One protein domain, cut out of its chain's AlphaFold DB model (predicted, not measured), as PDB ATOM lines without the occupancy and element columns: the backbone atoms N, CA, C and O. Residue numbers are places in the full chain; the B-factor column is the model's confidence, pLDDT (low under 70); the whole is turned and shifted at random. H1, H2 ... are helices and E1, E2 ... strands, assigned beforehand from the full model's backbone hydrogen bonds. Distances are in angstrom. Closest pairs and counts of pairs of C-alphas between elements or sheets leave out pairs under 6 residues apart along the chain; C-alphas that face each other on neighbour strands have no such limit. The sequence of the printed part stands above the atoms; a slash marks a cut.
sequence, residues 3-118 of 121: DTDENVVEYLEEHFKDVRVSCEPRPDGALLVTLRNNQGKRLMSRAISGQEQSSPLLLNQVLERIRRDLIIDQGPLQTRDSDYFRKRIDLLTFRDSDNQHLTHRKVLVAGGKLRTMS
ATOM      1  N   ASP A   3     -15.148 -39.029 -10.665       61.94
ATOM      2  CA  ASP A   3     -15.858 -38.197  -9.695       61.94
ATOM      3  C   ASP A   3     -17.304 -38.692  -9.589       61.94
ATOM      4  O   ASP A   3     -18.082 -38.633 -10.540       61.94
ATOM      5  N   THR A   4     -17.663 -39.243  -8.426       67.06
ATOM      6  CA  THR A   4     -19.006 -39.793  -8.161       67.06
ATOM      7  C   THR A   4     -20.101 -38.751  -8.426       67.06
ATOM      8  O   THR A   4     -21.209 -39.094  -8.836       67.06
ATOM      9  N   ASP A   5     -19.762 -37.475  -8.243       76.00
ATOM     10  CA  ASP A   5     -20.615 -36.315  -8.473       76.00
ATOM     11  C   ASP A   5     -20.995 -36.165  -9.953       76.00
ATOM     12  O   ASP A   5     -22.162 -35.915 -10.257       76.00
ATOM     13  N   GLU A   6     -20.039 -36.366 -10.867       79.31
ATOM     14  CA  GLU A   6     -20.240 -36.257 -12.318       79.31
ATOM     15  C   GLU A   6     -21.218 -37.333 -12.808       79.31
ATOM     16  O   GLU A   6     -22.183 -37.026 -13.503       79.31
ATOM     17  N   ASN A   7     -21.076 -38.565 -12.307       86.06
ATOM     18  CA  ASN A   7     -21.984 -39.672 -12.626       86.06
ATOM     19  C   ASN A   7     -23.432 -39.384 -12.183       86.06
ATOM     20  O   ASN A   7     -24.386 -39.655 -12.912       86.06
ATOM     21  N   VAL A   8     -23.616 -38.785 -11.000       90.12
ATOM     22  CA  VAL A   8     -24.951 -38.404 -10.509       90.12
ATOM     23  C   VAL A   8     -25.570 -37.298 -11.365       90.12
ATOM     24  O   VAL A   8     -26.771 -37.355 -11.638       90.12
ATOM     25  N   VAL A   9     -24.783 -36.297 -11.774       92.88
ATOM     26  CA  VAL A   9     -25.250 -35.218 -12.660       92.88
ATOM     27  C   VAL A   9     -25.694 -35.797 -13.999       92.88
ATOM     28  O   VAL A   9     -26.858 -35.628 -14.360       92.88
ATOM     29  N   GLU A  10     -24.811 -36.533 -14.678       91.81
ATOM     30  CA  GLU A  10     -25.082 -37.145 -15.983       91.81
ATOM     31  C   GLU A  10     -26.331 -38.028 -15.933       91.81
ATOM     32  O   GLU A  10     -27.271 -37.835 -16.707       91.81
ATOM     33  N   TYR A  11     -26.405 -38.930 -14.949       93.31
ATOM     34  CA  TYR A  11     -27.537 -39.839 -14.797       93.31
ATOM     35  C   TYR A  11     -28.871 -39.099 -14.633       93.31
ATOM     36  O   TYR A  11     -29.894 -39.516 -15.182       93.31
ATOM     37  N   LEU A  12     -28.901 -38.001 -13.874       93.50
ATOM     38  CA  LEU A  12     -30.129 -37.235 -13.673       93.50
ATOM     39  C   LEU A  12     -30.489 -36.388 -14.903       93.50
ATOM     40  O   LEU A  12     -31.669 -36.337 -15.257       93.50
ATOM     41  N   GLU A  13     -29.518 -35.762 -15.568       93.12
ATOM     42  CA  GLU A  13     -29.760 -34.958 -16.777       93.12
ATOM     43  C   GLU A  13     -30.259 -35.808 -17.954       93.12
ATOM     44  O   GLU A  13     -31.171 -35.388 -18.669       93.12
ATOM     45  N   GLU A  14     -29.775 -37.044 -18.100       93.75
ATOM     46  CA  GLU A  14     -30.285 -37.991 -19.101       93.75
ATOM     47  C   GLU A  14     -31.787 -38.286 -18.938       93.75
ATOM     48  O   GLU A  14     -32.501 -38.544 -19.913       93.75
ATOM     49  N   HIS A  15     -32.293 -38.239 -17.702       93.81
ATOM     50  CA  HIS A  15     -33.664 -38.632 -17.380       93.81
ATOM     51  C   HIS A  15     -34.629 -37.460 -17.174       93.81
ATOM     52  O   HIS A  15     -35.851 -37.661 -17.248       93.81
ATOM     53  N   PHE A  16     -34.118 -36.255 -16.925       90.69
ATOM     54  CA  PHE A  16     -34.902 -35.030 -16.797       90.69
ATOM     55  C   PHE A  16     -34.559 -34.065 -17.931       90.69
ATOM     56  O   PHE A  16     -33.679 -33.218 -17.812       90.69
ATOM     57  N   LYS A  17     -35.313 -34.167 -19.032       84.44
ATOM     58  CA  LYS A  17     -35.205 -33.217 -20.146       84.44
ATOM     59  C   LYS A  17     -35.476 -31.790 -19.666       84.44
ATOM     60  O   LYS A  17     -36.342 -31.580 -18.819       84.44
ATOM     61  N   ASP A  18     -34.763 -30.826 -20.245       88.12
ATOM     62  CA  ASP A  18     -34.921 -29.388 -19.970       88.12
ATOM     63  C   ASP A  18     -34.634 -28.970 -18.517       88.12
ATOM     64  O   ASP A  18     -35.105 -27.929 -18.036       88.12
ATOM     65  N   VAL A  19     -33.845 -29.784 -17.816       91.44
ATOM     66  CA  VAL A  19     -33.368 -29.515 -16.466       91.44
ATOM     67  C   VAL A  19     -31.846 -29.509 -16.472       91.44
ATOM     68  O   VAL A  19     -31.217 -30.397 -17.029       91.44
ATOM     69  N   ARG A  20     -31.266 -28.504 -15.820       94.69
ATOM     70  CA  ARG A  20     -29.849 -28.469 -15.460       94.69
ATOM     71  C   ARG A  20     -29.684 -28.948 -14.030       94.69
ATOM     72  O   ARG A  20     -30.384 -28.456 -13.132       94.69
ATOM     73  N   VAL A  21     -28.754 -29.867 -13.818       95.56
ATOM     74  CA  VAL A  21     -28.452 -30.444 -12.509       95.56
ATOM     75  C   VAL A  21     -27.136 -29.860 -12.001       95.56
ATOM     76  O   VAL A  21     -26.156 -29.745 -12.724       95.56
ATOM     77  N   SER A  22     -27.114 -29.451 -10.735       94.81
ATOM     78  CA  SER A  22     -25.888 -29.036 -10.050       94.81
ATOM     79  C   SER A  22     -25.779 -29.747  -8.711       94.81
ATOM     80  O   SER A  22     -26.780 -29.820  -7.989       94.81
ATOM     81  N   CYS A  23     -24.579 -30.188  -8.357       94.25
ATOM     82  CA  CYS A  23     -24.298 -30.883  -7.107       94.25
ATOM     83  C   CYS A  23     -23.328 -30.073  -6.245       94.25
ATOM     84  O   CYS A  23     -22.392 -29.466  -6.759       94.25
ATOM     85  N   GLU A  24     -23.555 -30.083  -4.935       94.25
ATOM     86  CA  GLU A  24     -22.634 -29.532  -3.941       94.25
ATOM     87  C   GLU A  24     -22.340 -30.603  -2.877       94.25
ATOM     88  O   GLU A  24     -23.287 -31.185  -2.328       94.25
ATOM     89  N   PRO A  25     -21.065 -30.884  -2.555       93.38
ATOM     90  CA  PRO A  25     -20.718 -31.840  -1.511       93.38
ATOM     91  C   PRO A  25     -21.139 -31.323  -0.136       93.38
ATOM     92  O   PRO A  25     -21.023 -30.136   0.176       93.38
ATOM     93  N   ARG A  26     -21.615 -32.231   0.714       92.56
ATOM     94  CA  ARG A  26     -21.971 -31.945   2.105       92.56
ATOM     95  C   ARG A  26     -20.963 -32.583   3.068       92.56
ATOM     96  O   ARG A  26     -20.409 -33.639   2.762       92.56
ATOM     97  N   PRO A  27     -20.778 -32.018   4.277       89.25
ATOM     98  CA  PRO A  27     -19.866 -32.572   5.286       89.25
ATOM     99  C   PRO A  27     -20.187 -34.004   5.744       89.25
ATOM    100  O   PRO A  27     -19.322 -34.678   6.291       89.25
ATOM    101  N   ASP A  28     -21.422 -34.472   5.540       85.69
ATOM    102  CA  ASP A  28     -21.885 -35.825   5.874       85.69
ATOM    103  C   ASP A  28     -21.636 -36.853   4.751       85.69
ATOM    104  O   ASP A  28     -22.096 -37.991   4.842       85.69
ATOM    105  N   GLY A  29     -20.933 -36.464   3.683       86.81
ATOM    106  CA  GLY A  29     -20.671 -37.314   2.519       86.81
ATOM    107  C   GLY A  29     -21.873 -37.475   1.580       86.81
ATOM    108  O   GLY A  29     -21.818 -38.267   0.639       86.81
ATOM    109  N   ALA A  30     -22.973 -36.753   1.814       91.88
ATOM    110  CA  ALA A  30     -24.058 -36.646   0.848       91.88
ATOM    111  C   ALA A  30     -23.767 -35.561  -0.205       91.88
ATOM    112  O   ALA A  30     -22.962 -34.658   0.008       91.88
ATOM    113  N   LEU A  31     -24.495 -35.609  -1.317       94.38
ATOM    114  CA  LEU A  31     -24.533 -34.551  -2.321       94.38
ATOM    115  C   LEU A  31     -25.841 -33.784  -2.201       94.38
ATOM    116  O   LEU A  31     -26.920 -34.379  -2.212       94.38
ATOM    117  N   LEU A  32     -25.770 -32.460  -2.089       95.69
ATOM    118  CA  LEU A  32     -26.925 -31.595  -2.278       95.69
ATOM    119  C   LEU A  32     -27.126 -31.374  -3.776       95.69
ATOM    120  O   LEU A  32     -26.429 -30.581  -4.401       95.69
ATOM    121  N   VAL A  33     -28.109 -32.061  -4.341       96.06
ATOM    122  CA  VAL A  33     -28.464 -31.942  -5.752       96.06
ATOM    123  C   VAL A  33     -29.550 -30.895  -5.920       96.06
ATOM    124  O   VAL A  33     -30.565 -30.924  -5.223       96.06
ATOM    125  N   THR A  34     -29.354 -29.969  -6.852       96.88
ATOM    126  CA  THR A  34     -30.314 -28.918  -7.194       96.88
ATOM    127  C   THR A  34     -30.670 -28.990  -8.672       96.88
ATOM    128  O   THR A  34     -29.792 -28.971  -9.528       96.88
ATOM    129  N   LEU A  35     -31.973 -29.033  -8.961       96.12
ATOM    130  CA  LEU A  35     -32.525 -29.047 -10.315       96.12
ATOM    131  C   LEU A  35     -33.021 -27.641 -10.668       96.12
ATOM    132  O   LEU A  35     -33.797 -27.042  -9.914       96.12
ATOM    133  N   ARG A  36     -32.600 -27.116 -11.819       96.19
ATOM    134  CA  ARG A  36     -33.061 -25.833 -12.374       96.19
ATOM    135  C   ARG A  36     -33.627 -26.034 -13.770       96.19
ATOM    136  O   ARG A  36     -33.109 -26.843 -14.525       96.19
ATOM    137  N   ASN A  37     -34.657 -25.281 -14.134       94.06
ATOM    138  CA  ASN A  37     -35.127 -25.269 -15.519       94.06
ATOM    139  C   ASN A  37     -34.178 -24.461 -16.428       94.06
ATOM    140  O   ASN A  37     -33.272 -23.771 -15.955       94.06
ATOM    141  N   ASN A  38     -34.444 -24.475 -17.735       91.00
ATOM    142  CA  ASN A  38     -33.676 -23.717 -18.736       91.00
ATOM    143  C   ASN A  38     -33.662 -22.185 -18.519       91.00
ATOM    144  O   ASN A  38     -32.808 -21.501 -19.073       91.00
ATOM    145  N   GLN A  39     -34.571 -21.638 -17.703       93.19
ATOM    146  CA  GLN A  39     -34.601 -20.217 -17.324       93.19
ATOM    147  C   GLN A  39     -33.789 -19.924 -16.049       93.19
ATOM    148  O   GLN A  39     -33.793 -18.799 -15.556       93.19
ATOM    149  N   GLY A  40     -33.133 -20.932 -15.465       92.38
ATOM    150  CA  GLY A  40     -32.385 -20.813 -14.213       92.38
ATOM    151  C   GLY A  40     -33.252 -20.844 -12.948       92.38
ATOM    152  O   GLY A  40     -32.712 -20.785 -11.842       92.38
ATOM    153  N   LYS A  41     -34.581 -20.988 -13.067       93.69
ATOM    154  CA  LYS A  41     -35.473 -21.131 -11.908       93.69
ATOM    155  C   LYS A  41     -35.217 -22.480 -11.241       93.69
ATOM    156  O   LYS A  41     -35.301 -23.525 -11.885       93.69
ATOM    157  N   ARG A  42     -34.960 -22.460  -9.930       95.06
ATOM    158  CA  ARG A  42     -34.859 -23.675  -9.113       95.06
ATOM    159  C   ARG A  42     -36.209 -24.388  -9.061       95.06
ATOM    160  O   ARG A  42     -37.194 -23.791  -8.634       95.06
ATOM    161  N   LEU A  43     -36.210 -25.653  -9.470       93.56
ATOM    162  CA  LEU A  43     -37.351 -26.560  -9.372       93.56
ATOM    163  C   LEU A  43     -37.359 -27.247  -8.007       93.56
ATOM    164  O   LEU A  43     -38.347 -27.183  -7.291       93.56
ATOM    165  N   MET A  44     -36.233 -27.841  -7.602       94.56
ATOM    166  CA  MET A  44     -36.097 -28.451  -6.279       94.56
ATOM    167  C   MET A  44     -34.633 -28.624  -5.859       94.56
ATOM    168  O   MET A  44     -33.727 -28.517  -6.686       94.56
ATOM    169  N   SER A  45     -34.425 -28.962  -4.585       94.94
ATOM    170  CA  SER A  45     -33.147 -29.460  -4.065       94.94
ATOM    171  C   SER A  45     -33.370 -30.715  -3.215       94.94
ATOM    172  O   SER A  45     -34.363 -30.804  -2.491       94.94
ATOM    173  N   ARG A  46     -32.457 -31.688  -3.288       93.69
ATOM    174  CA  ARG A  46     -32.518 -32.948  -2.533       93.69
ATOM    175  C   ARG A  46     -31.119 -33.425  -2.166       93.69
ATOM    176  O   ARG A  46     -30.213 -33.393  -2.985       93.69
ATOM    177  N   ALA A  47     -30.968 -33.902  -0.933       94.00
ATOM    178  CA  ALA A  47     -29.759 -34.598  -0.515       94.00
ATOM    179  C   ALA A  47     -29.775 -36.048  -1.028       94.00
ATOM    180  O   ALA A  47     -30.787 -36.737  -0.868       94.00
ATOM    181  N   ILE A  48     -28.663 -36.493  -1.612       93.19
ATOM    182  CA  ILE A  48     -28.410 -37.870  -2.048       93.19
ATOM    183  C   ILE A  48     -27.254 -38.416  -1.217       93.19
ATOM    184  O   ILE A  48     -26.133 -37.915  -1.288       93.19
ATOM    185  N   SER A  49     -27.519 -39.432  -0.405       91.31
ATOM    186  CA  SER A  49     -26.506 -40.038   0.466       91.31
ATOM    187  C   SER A  49     -25.418 -40.772  -0.325       91.31
ATOM    188  O   SER A  49     -25.664 -41.228  -1.440       91.31
ATOM    189  N   GLY A  50     -24.240 -40.989   0.269       88.94
ATOM    190  CA  GLY A  50     -23.174 -41.775  -0.371       88.94
ATOM    191  C   GLY A  50     -23.594 -43.206  -0.753       88.94
ATOM    192  O   GLY A  50     -23.132 -43.751  -1.755       88.94
ATOM    193  N   GLN A  51     -24.533 -43.811  -0.013       87.56
ATOM    194  CA  GLN A  51     -25.102 -45.123  -0.364       87.56
ATOM    195  C   GLN A  51     -25.948 -45.062  -1.640       87.56
ATOM    196  O   GLN A  51     -25.915 -45.981  -2.452       87.56
ATOM    197  N   GLU A  52     -26.705 -43.981  -1.826       91.00
ATOM    198  CA  GLU A  52     -27.484 -43.763  -3.046       91.00
ATOM    199  C   GLU A  52     -26.595 -43.428  -4.239       91.00
ATOM    200  O   GLU A  52     -26.859 -43.922  -5.327       91.00
ATOM    201  N   GLN A  53     -25.524 -42.658  -4.029       90.69
ATOM    202  CA  GLN A  53     -24.546 -42.326  -5.070       90.69
ATOM    203  C   GLN A  53     -23.822 -43.574  -5.599       90.69
ATOM    204  O   GLN A  53     -23.603 -43.713  -6.796       90.69
ATOM    205  N   SER A  54     -23.472 -44.505  -4.708       88.19
ATOM    206  CA  SER A  54     -22.680 -45.701  -5.040       88.19
ATOM    207  C   SER A  54     -23.502 -46.900  -5.530       88.19
ATOM    208  O   SER A  54     -22.932 -47.932  -5.882       88.19
ATOM    209  N   SER A  55     -24.835 -46.802  -5.564       87.75
ATOM    210  CA  SER A  55     -25.712 -47.912  -5.940       87.75
ATOM    211  C   SER A  55     -26.678 -47.508  -7.054       87.75
ATOM    212  O   SER A  55     -27.628 -46.771  -6.785       87.75
ATOM    213  N   PRO A  56     -26.543 -48.062  -8.276       89.44
ATOM    214  CA  PRO A  56     -27.446 -47.755  -9.389       89.44
ATOM    215  C   PRO A  56     -28.925 -48.003  -9.061       89.44
ATOM    216  O   PRO A  56     -29.803 -47.242  -9.461       89.44
ATOM    217  N   LEU A  57     -29.210 -49.047  -8.274       89.12
ATOM    218  CA  LEU A  57     -30.565 -49.353  -7.813       89.12
ATOM    219  C   LEU A  57     -31.132 -48.232  -6.932       89.12
ATOM    220  O   LEU A  57     -32.277 -47.820  -7.122       89.12
ATOM    221  N   LEU A  58     -30.351 -47.760  -5.959       89.62
ATOM    222  CA  LEU A  58     -30.780 -46.710  -5.036       89.62
ATOM    223  C   LEU A  58     -30.828 -45.343  -5.728       89.62
ATOM    224  O   LEU A  58     -31.757 -44.575  -5.483       89.62
ATOM    225  N   LEU A  59     -29.903 -45.062  -6.648       92.25
ATOM    226  CA  LEU A  59     -29.925 -43.851  -7.464       92.25
ATOM    227  C   LEU A  59     -31.178 -43.793  -8.350       92.25
ATOM    228  O   LEU A  59     -31.869 -42.775  -8.386       92.25
ATOM    229  N   ASN A  60     -31.564 -44.912  -8.968       93.31
ATOM    230  CA  ASN A  60     -32.826 -45.005  -9.700       93.31
ATOM    231  C   ASN A  60     -34.046 -44.766  -8.783       93.31
ATOM    232  O   ASN A  60     -35.022 -44.126  -9.175       93.31
ATOM    233  N   GLN A  61     -34.002 -45.219  -7.525       91.50
ATOM    234  CA  GLN A  61     -35.055 -44.908  -6.549       91.50
ATOM    235  C   GLN A  61     -35.101 -43.415  -6.201       91.50
ATOM    236  O   GLN A  61     -36.196 -42.870  -6.048       91.50
ATOM    237  N   VAL A  62     -33.952 -42.739  -6.098       93.38
ATOM    238  CA  VAL A  62     -33.889 -41.277  -5.938       93.38
ATOM    239  C   VAL A  62     -34.559 -40.586  -7.120       93.38
ATOM    240  O   VAL A  62     -35.411 -39.725  -6.909       93.38
ATOM    241  N   LEU A  63     -34.227 -40.997  -8.341       94.62
ATOM    242  CA  LEU A  63     -34.797 -40.457  -9.570       94.62
ATOM    243  C   LEU A  63     -36.325 -40.577  -9.600       94.62
ATOM    244  O   LEU A  63     -37.019 -39.601  -9.889       94.62
ATOM    245  N   GLU A  64     -36.879 -41.736  -9.240       93.31
ATOM    246  CA  GLU A  64     -38.336 -41.916  -9.192       93.31
ATOM    247  C   GLU A  64     -38.995 -41.040  -8.109       93.31
ATOM    248  O   GLU A  64     -40.128 -40.586  -8.291       93.31
ATOM    249  N   ARG A  65     -38.296 -40.743  -7.001       92.12
ATOM    250  CA  ARG A  65     -38.780 -39.783  -5.990       92.12
ATOM    251  C   ARG A  65     -38.751 -38.352  -6.511       92.12
ATOM    252  O   ARG A  65     -39.769 -37.681  -6.408       92.12
ATOM    253  N   ILE A  66     -37.646 -37.927  -7.126       93.19
ATOM    254  CA  ILE A  66     -37.532 -36.605  -7.763       93.19
ATOM    255  C   ILE A  66     -38.655 -36.419  -8.787       93.19
ATOM    256  O   ILE A  66     -39.339 -35.401  -8.774       93.19
ATOM    257  N   ARG A  67     -38.921 -37.427  -9.627       92.31
ATOM    258  CA  ARG A  67     -40.007 -37.361 -10.613       92.31
ATOM    259  C   ARG A  67     -41.371 -37.136  -9.956       92.31
ATOM    260  O   ARG A  67     -42.147 -36.320 -10.442       92.31
ATOM    261  N   ARG A  68     -41.665 -37.823  -8.846       90.25
ATOM    262  CA  ARG A  68     -42.911 -37.609  -8.090       90.25
ATOM    263  C   ARG A  68     -42.996 -36.213  -7.491       90.25
ATOM    264  O   ARG A  68     -44.058 -35.609  -7.579       90.25
ATOM    265  N   ASP A  69     -41.906 -35.721  -6.910       89.56
ATOM    266  CA  ASP A  69     -41.861 -34.382  -6.320       89.56
ATOM    267  C   ASP A  69     -42.147 -33.313  -7.383       89.56
ATOM    268  O   ASP A  69     -42.998 -32.453  -7.174       89.56
ATOM    269  N   LEU A  70     -41.510 -33.425  -8.555       90.31
ATOM    270  CA  LEU A  70     -41.724 -32.505  -9.675       90.31
ATOM    271  C   LEU A  70     -43.167 -32.539 -10.197       90.31
ATOM    272  O   LEU A  70     -43.717 -31.490 -10.512       90.31
ATOM    273  N   ILE A  71     -43.794 -33.719 -10.282       88.62
ATOM    274  CA  ILE A  71     -45.203 -33.828 -10.692       88.62
ATOM    275  C   ILE A  71     -46.124 -33.158  -9.662       88.62
ATOM    276  O   ILE A  71     -47.061 -32.463 -10.045       88.62
ATOM    277  N   ILE A  72     -45.866 -33.352  -8.364       85.38
ATOM    278  CA  ILE A  72     -46.666 -32.739  -7.292       85.38
ATOM    279  C   ILE A  72     -46.546 -31.208  -7.330       85.38
ATOM    280  O   ILE A  72     -47.547 -30.517  -7.146       85.38
ATOM    281  N   ASP A  73     -45.351 -30.678  -7.596       84.56
ATOM    282  CA  ASP A  73     -45.107 -29.230  -7.652       84.56
ATOM    283  C   ASP A  73     -45.810 -28.545  -8.844       84.56
ATOM    284  O   ASP A  73     -46.154 -27.367  -8.780       84.56
ATOM    285  N   GLN A  74     -46.111 -29.289  -9.918       82.25
ATOM    286  CA  GLN A  74     -46.848 -28.779 -11.087       82.25
ATOM    287  C   GLN A  74     -48.353 -28.580 -10.839       82.25
ATOM    288  O   GLN A  74     -49.040 -28.010 -11.691       82.25
ATOM    289  N   GLY A  75     -48.877 -29.020  -9.690       80.12
ATOM    290  CA  GLY A  75     -50.268 -28.823  -9.291       80.12
ATOM    291  C   GLY A  75     -51.044 -30.133  -9.110       80.12
ATOM    292  O   GLY A  75     -50.468 -31.167  -8.773       80.12
ATOM    293  N   PRO A  76     -52.382 -30.110  -9.265       80.31
ATOM    294  CA  PRO A  76     -53.211 -31.288  -9.038       80.31
ATOM    295  C   PRO A  76     -52.804 -32.464  -9.930       80.31
ATOM    296  O   PRO A  76     -52.656 -32.321 -11.143       80.31
ATOM    297  N   LEU A  77     -52.685 -33.641  -9.314       78.69
ATOM    298  CA  LEU A  77     -52.296 -34.874  -9.994       78.69
ATOM    299  C   LEU A  77     -53.266 -35.206 -11.125       78.69
ATOM    300  O   LEU A  77     -54.471 -35.351 -10.896       78.69
ATOM    301  N   GLN A  78     -52.733 -35.367 -12.335       80.19
ATOM    302  CA  GLN A  78     -53.524 -35.760 -13.492       80.19
ATOM    303  C   GLN A  78     -53.504 -37.279 -13.675       80.19
ATOM    304  O   GLN A  78     -52.565 -37.970 -13.280       80.19
ATOM    305  N   THR A  79     -54.536 -37.825 -14.323       78.69
ATOM    306  CA  THR A  79     -54.655 -39.275 -14.570       78.69
ATOM    307  C   THR A  79     -53.451 -39.837 -15.329       78.69
ATOM    308  O   THR A  79     -53.006 -40.946 -15.029       78.69
ATOM    309  N   ARG A  80     -52.873 -39.053 -16.250       82.44
ATOM    310  CA  ARG A  80     -51.664 -39.421 -17.009       82.44
ATOM    311  C   ARG A  80     -50.439 -39.678 -16.124       82.44
ATOM    312  O   ARG A  80     -49.563 -40.437 -16.515       82.44
ATOM    313  N   ASP A  81     -50.400 -39.090 -14.931       81.75
ATOM    314  CA  ASP A  81     -49.265 -39.206 -14.016       81.75
ATOM    315  C   ASP A  81     -49.408 -40.396 -13.058       81.75
ATOM    316  O   ASP A  81     -48.469 -40.749 -12.342       81.75
ATOM    317  N   SER A  82     -50.585 -41.030 -13.031       78.00
ATOM    318  CA  SER A  82     -50.949 -42.032 -12.027       78.00
ATOM    319  C   SER A  82     -49.991 -43.227 -11.977       78.00
ATOM    320  O   SER A  82     -49.694 -43.724 -10.888       78.00
ATOM    321  N   ASP A  83     -49.423 -43.642 -13.111       81.56
ATOM    322  CA  ASP A  83     -48.490 -44.770 -13.176       81.56
ATOM    323  C   ASP A  83     -47.184 -44.511 -12.410       81.56
ATOM    324  O   ASP A  83     -46.665 -45.417 -11.745       81.56
ATOM    325  N   TYR A  84     -46.696 -43.263 -12.369       81.00
ATOM    326  CA  TYR A  84     -45.525 -42.900 -11.561       81.00
ATOM    327  C   TYR A  84     -45.774 -43.087 -10.066       81.00
ATOM    328  O   TYR A  84     -44.843 -43.350  -9.304       81.00
ATOM    329  N   PHE A  85     -47.032 -43.023  -9.639       80.81
ATOM    330  CA  PHE A  85     -47.470 -43.167  -8.255       80.81
ATOM    331  C   PHE A  85     -47.794 -44.623  -7.871       80.81
ATOM    332  O   PHE A  85     -47.812 -44.957  -6.683       80.81
ATOM    333  N   ARG A  86     -47.945 -45.528  -8.848       78.00
ATOM    334  CA  ARG A  86     -48.135 -46.972  -8.600       78.00
ATOM    335  C   ARG A  86     -46.861 -47.677  -8.159       78.00
ATOM    336  O   ARG A  86     -46.932 -48.646  -7.404       78.00
ATOM    337  N   LYS A  87     -45.702 -47.202  -8.625       80.31
ATOM    338  CA  LYS A  87     -44.405 -47.814  -8.307       80.31
ATOM    339  C   LYS A  87     -44.180 -47.865  -6.791       80.31
ATOM    340  O   LYS A  87     -44.503 -46.930  -6.060       80.31
ATOM    341  N   ARG A  88     -43.613 -48.957  -6.294       82.44
ATOM    342  CA  ARG A  88     -43.136 -49.023  -4.910       82.44
ATOM    343  C   ARG A  88     -41.680 -48.591  -4.923       82.44
ATOM    344  O   ARG A  88     -40.898 -49.154  -5.680       82.44
ATOM    345  N   ILE A  89     -41.351 -47.564  -4.150       83.88
ATOM    346  CA  ILE A  89     -39.979 -47.072  -4.063       83.88
ATOM    347  C   ILE A  89     -39.466 -47.423  -2.678       83.88
ATOM    348  O   ILE A  89     -39.946 -46.870  -1.688       83.88
ATOM    349  N   ASP A  90     -38.513 -48.343  -2.609       82.38
ATOM    350  CA  ASP A  90     -37.832 -48.626  -1.355       82.38
ATOM    351  C   ASP A  90     -37.045 -47.387  -0.917       82.38
ATOM    352  O   ASP A  90     -36.480 -46.646  -1.725       82.38
ATOM    353  N   LEU A  91     -37.066 -47.118   0.379       79.69
ATOM    354  CA  LEU A  91     -36.275 -46.069   0.994       79.69
ATOM    355  C   LEU A  91     -35.087 -46.701   1.704       79.69
ATOM    356  O   LEU A  91     -35.141 -47.854   2.143       79.69
ATOM    357  N   LEU A  92     -34.030 -45.909   1.852       75.38
ATOM    358  CA  LEU A  92     -32.902 -46.290   2.679       75.38
ATOM    359  C   LEU A  92     -33.362 -46.649   4.090       75.38
ATOM    360  O   LEU A  92     -34.162 -45.949   4.717       75.38
ATOM    361  N   THR A  93     -32.829 -47.762   4.578       71.06
ATOM    362  CA  THR A  93     -32.960 -48.168   5.968       71.06
ATOM    363  C   THR A  93     -31.820 -47.546   6.755       71.06
ATOM    364  O   THR A  93     -30.659 -47.722   6.388       71.06
ATOM    365  N   PHE A  94     -32.133 -46.846   7.845       65.81
ATOM    366  CA  PHE A  94     -31.098 -46.362   8.752       65.81
ATOM    367  C   PHE A  94     -30.388 -47.557   9.387       65.81
ATOM    368  O   PHE A  94     -31.038 -48.481   9.890       65.81
ATOM    369  N   ARG A  95     -29.060 -47.534   9.318       65.69
ATOM    370  CA  ARG A  95     -28.186 -48.497   9.979       65.69
ATOM    371  C   ARG A  95     -27.424 -47.785  11.085       65.69
ATOM    372  O   ARG A  95     -27.130 -46.599  10.934       65.69
ATOM    373  N   ASP A  96     -27.154 -48.481  12.177       61.56
ATOM    374  CA  ASP A  96     -26.249 -47.972  13.205       61.56
ATOM    375  C   ASP A  96     -24.778 -48.168  12.812       61.56
ATOM    376  O   ASP A  96     -24.451 -48.672  11.732       61.56
ATOM    377  N   SER A  97     -23.896 -47.740  13.714       64.94
ATOM    378  CA  SER A  97     -22.443 -47.882  13.633       64.94
ATOM    379  C   SER A  97     -21.988 -49.334  13.443       64.94
ATOM    380  O   SER A  97     -20.966 -49.568  12.804       64.94
ATOM    381  N   ASP A  98     -22.764 -50.297  13.949       72.50
ATOM    382  CA  ASP A  98     -22.495 -51.737  13.880       72.50
ATOM    383  C   ASP A  98     -23.167 -52.394  12.660       72.50
ATOM    384  O   ASP A  98     -23.242 -53.621  12.545       72.50
ATOM    385  N   ASN A  99     -23.647 -51.574  11.716       65.56
ATOM    386  CA  ASN A  99     -24.306 -51.979  10.479       65.56
ATOM    387  C   ASN A  99     -25.619 -52.762  10.693       65.56
ATOM    388  O   ASN A  99     -26.138 -53.373   9.749       65.56
ATOM    389  N   GLN A 100     -26.193 -52.723  11.898       69.12
ATOM    390  CA  GLN A 100     -27.485 -53.330  12.197       69.12
ATOM    391  C   GLN A 100     -28.622 -52.431  11.707       69.12
ATOM    392  O   GLN A 100     -28.543 -51.201  11.706       69.12
ATOM    393  N   HIS A 101     -29.708 -53.046  11.234       62.88
ATOM    394  CA  HIS A 101     -30.903 -52.308  10.833       62.88
ATOM    395  C   HIS A 101     -31.619 -51.753  12.062       62.88
ATOM    396  O   HIS A 101     -32.265 -52.493  12.796       62.88
ATOM    397  N   LEU A 102     -31.575 -50.429  12.226       63.53
ATOM    398  CA  LEU A 102     -32.289 -49.728  13.296       63.53
ATOM    399  C   LEU A 102     -33.806 -49.728  13.085       63.53
ATOM    400  O   LEU A 102     -34.580 -49.523  14.016       63.53
ATOM    401  N   THR A 103     -34.252 -49.904  11.840       64.88
ATOM    402  CA  THR A 103     -35.670 -49.891  11.470       64.88
ATOM    403  C   THR A 103     -35.946 -50.875  10.340       64.88
ATOM    404  O   THR A 103     -35.044 -51.261   9.601       64.88
ATOM    405  N   HIS A 104     -37.207 -51.276  10.167       66.75
ATOM    406  CA  HIS A 104     -37.624 -51.977   8.954       66.75
ATOM    407  C   HIS A 104     -37.529 -51.050   7.734       66.75
ATOM    408  O   HIS A 104     -37.824 -49.853   7.825       66.75
ATOM    409  N   ARG A 105     -37.158 -51.614   6.575       67.12
ATOM    410  CA  ARG A 105     -37.121 -50.887   5.300       67.12
ATOM    411  C   ARG A 105     -38.479 -50.243   5.026       67.12
ATOM    412  O   ARG A 105     -39.505 -50.922   4.972       67.12
ATOM    413  N   LYS A 106     -38.475 -48.925   4.840       77.81
ATOM    414  CA  LYS A 106     -39.677 -48.161   4.492       77.81
ATOM    415  C   LYS A 106     -39.871 -48.183   2.980       77.81
ATOM    416  O   LYS A 106     -38.903 -48.155   2.228       77.81
ATOM    417  N   VAL A 107     -41.126 -48.205   2.540       76.00
ATOM    418  CA  VAL A 107     -41.489 -48.174   1.118       76.00
ATOM    419  C   VAL A 107     -42.420 -46.998   0.884       76.00
ATOM    420  O   VAL A 107     -43.479 -46.901   1.507       76.00
ATOM    421  N   LEU A 108     -42.045 -46.111  -0.030       77.19
ATOM    422  CA  LEU A 108     -42.893 -45.015  -0.464       77.19
ATOM    423  C   LEU A 108     -43.931 -45.532  -1.465       77.19
ATOM    424  O   LEU A 108     -43.608 -45.980  -2.570       77.19
ATOM    425  N   VAL A 109     -45.197 -45.407  -1.080       76.38
ATOM    426  CA  VAL A 109     -46.368 -45.727  -1.899       76.38
ATOM    427  C   VAL A 109     -47.249 -44.491  -2.029       76.38
ATOM    428  O   VAL A 109     -47.347 -43.702  -1.092       76.38
ATOM    429  N   ALA A 110     -47.922 -44.321  -3.165       73.44
ATOM    430  CA  ALA A 110     -48.930 -43.272  -3.283       73.44
ATOM    431  C   ALA A 110     -50.105 -43.513  -2.336       73.44
ATOM    432  O   ALA A 110     -50.400 -44.663  -2.011       73.44
ATOM    433  N   GLY A 111     -50.795 -42.449  -1.916       70.38
ATOM    434  CA  GLY A 111     -51.971 -42.547  -1.047       70.38
ATOM    435  C   GLY A 111     -53.080 -43.432  -1.635       70.38
ATOM    436  O   GLY A 111     -53.171 -43.612  -2.849       70.38
ATOM    437  N   GLY A 112     -53.944 -43.984  -0.773       65.62
ATOM    438  CA  GLY A 112     -54.988 -44.943  -1.174       65.62
ATOM    439  C   GLY A 112     -55.856 -44.459  -2.341       65.62
ATOM    440  O   GLY A 112     -56.040 -45.194  -3.304       65.62
ATOM    441  N   LYS A 113     -56.273 -43.187  -2.310       64.94
ATOM    442  CA  LYS A 113     -57.076 -42.543  -3.361       64.94
ATOM    443  C   LYS A 113     -56.405 -42.577  -4.743       64.94
ATOM    444  O   LYS A 113     -57.062 -42.888  -5.730       64.94
ATOM    445  N   LEU A 114     -55.098 -42.319  -4.808       65.06
ATOM    446  CA  LEU A 114     -54.326 -42.330  -6.059       65.06
ATOM    447  C   LEU A 114     -54.178 -43.737  -6.631       65.06
ATOM    448  O   LEU A 114     -54.275 -43.929  -7.840       65.06
ATOM    449  N   ARG A 115     -54.001 -44.735  -5.759       66.12
ATOM    450  CA  ARG A 115     -53.965 -46.138  -6.183       66.12
ATOM    451  C   ARG A 115     -55.307 -46.565  -6.776       66.12
ATOM    452  O   ARG A 115     -55.311 -47.190  -7.831       66.12
ATOM    453  N   THR A 116     -56.425 -46.170  -6.166       65.31
ATOM    454  CA  THR A 116     -57.772 -46.457  -6.689       65.31
ATOM    455  C   THR A 116     -58.031 -45.763  -8.027       65.31
ATOM    456  O   THR A 116     -58.498 -46.411  -8.957       65.31
ATOM    457  N   MET A 117     -57.659 -44.485  -8.172       63.66
ATOM    458  CA  MET A 117     -57.794 -43.762  -9.449       63.66
ATOM    459  C   MET A 117     -56.971 -44.399 -10.578       63.66
ATOM    460  O   MET A 117     -57.413 -44.408 -11.717       63.66
ATOM    461  N   SER A 118     -55.806 -44.980 -10.266       56.31
ATOM    462  CA  SER A 118     -54.965 -45.678 -11.253       56.31
ATOM    463  C   SER A 118     -55.487 -47.062 -11.683       56.31
ATOM    464  O   SER A 118     -54.980 -47.651 -12.641       56.31
TER     465      SER A 118
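Overview. This is residues 3 to 118 of the 121 residues of the protein "DUF3509 domain-containing protein" of Pseudomonas aeruginosa (UniProt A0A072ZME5). A twisted sheet, E1, E2 and E3, has helices H1 and H3 over one face and its other face bare; H4 packs on H3 and H5 on H4, away from the sheet. Residues 87 to 111 make a long loop from H4 to H5, tied by the short antiparallel pairing of 89 to 90 with 107 to 108. The printed part has 116 residues, mixed, with five named helices and three strands in the order H1 E1 E2 E3 H2 H3 H4 H5. It is compact, radius of gyration of the C-alphas 15.4 A, yet flat, 43 by 38 by 19 A.

Arrangement. Look first at E1, residues 19 to 25, E2, 31 to 37, and E3, 42 to 48, a meander, each strand the antiparallel neighbour of the one before. N 22 and O 34 are 3.0 A apart and N 33 and O 46 2.8 A, within hydrogen-bond range. H1, residues 4 to 15, is over E1 and E2 at a height over the sheet of 8.6 A; its closest C-alphas to E1 are Val 9 and Val 21, 5.8 A. H3, residues 56 to 73, is on the same face, over E3, at 9.6 A. H2, residues 50 to 53, and H3 touch only at the corner, C-alphas of Glu 52 and Leu 58 closest at 4.8 A. H4, residues 79 to 86, touches H3 with C-alphas of Arg 68 and Tyr 84 closest at 6.8 A. H5, residues 112 to 117, touches H4 with C-alphas of Arg 86 and Arg 115 closest at 6.4 A. H3 and H5 have every O i to N i+4 pair within hydrogen-bond range, H1 has 7 of 8, H4 1 of 4 beside 4 of 5 O i to N i+3 pairs, and H2 is too short for an i+4 pair.

Along the chain. Find C-alpha 4 at (-19.006, -39.793, -8.161), where H1 begins its 17.4 A. E1 spans 19.7 A, E2 19.3 A, E3 17.1 A and H3 25.7 A. H5 ends at C-alpha 117, (-57.794, -43.762, -9.449).

Size, cuts and confidence. The C-alphas of Gln 39 and Asp 98, the two farthest apart, are 46.0 A apart. The printed part has no cut, and the link from H4 to H5 is long. Confidence is under 70 at residues 3 to 4, 94 to 97, 99 to 105 and 112 to 118.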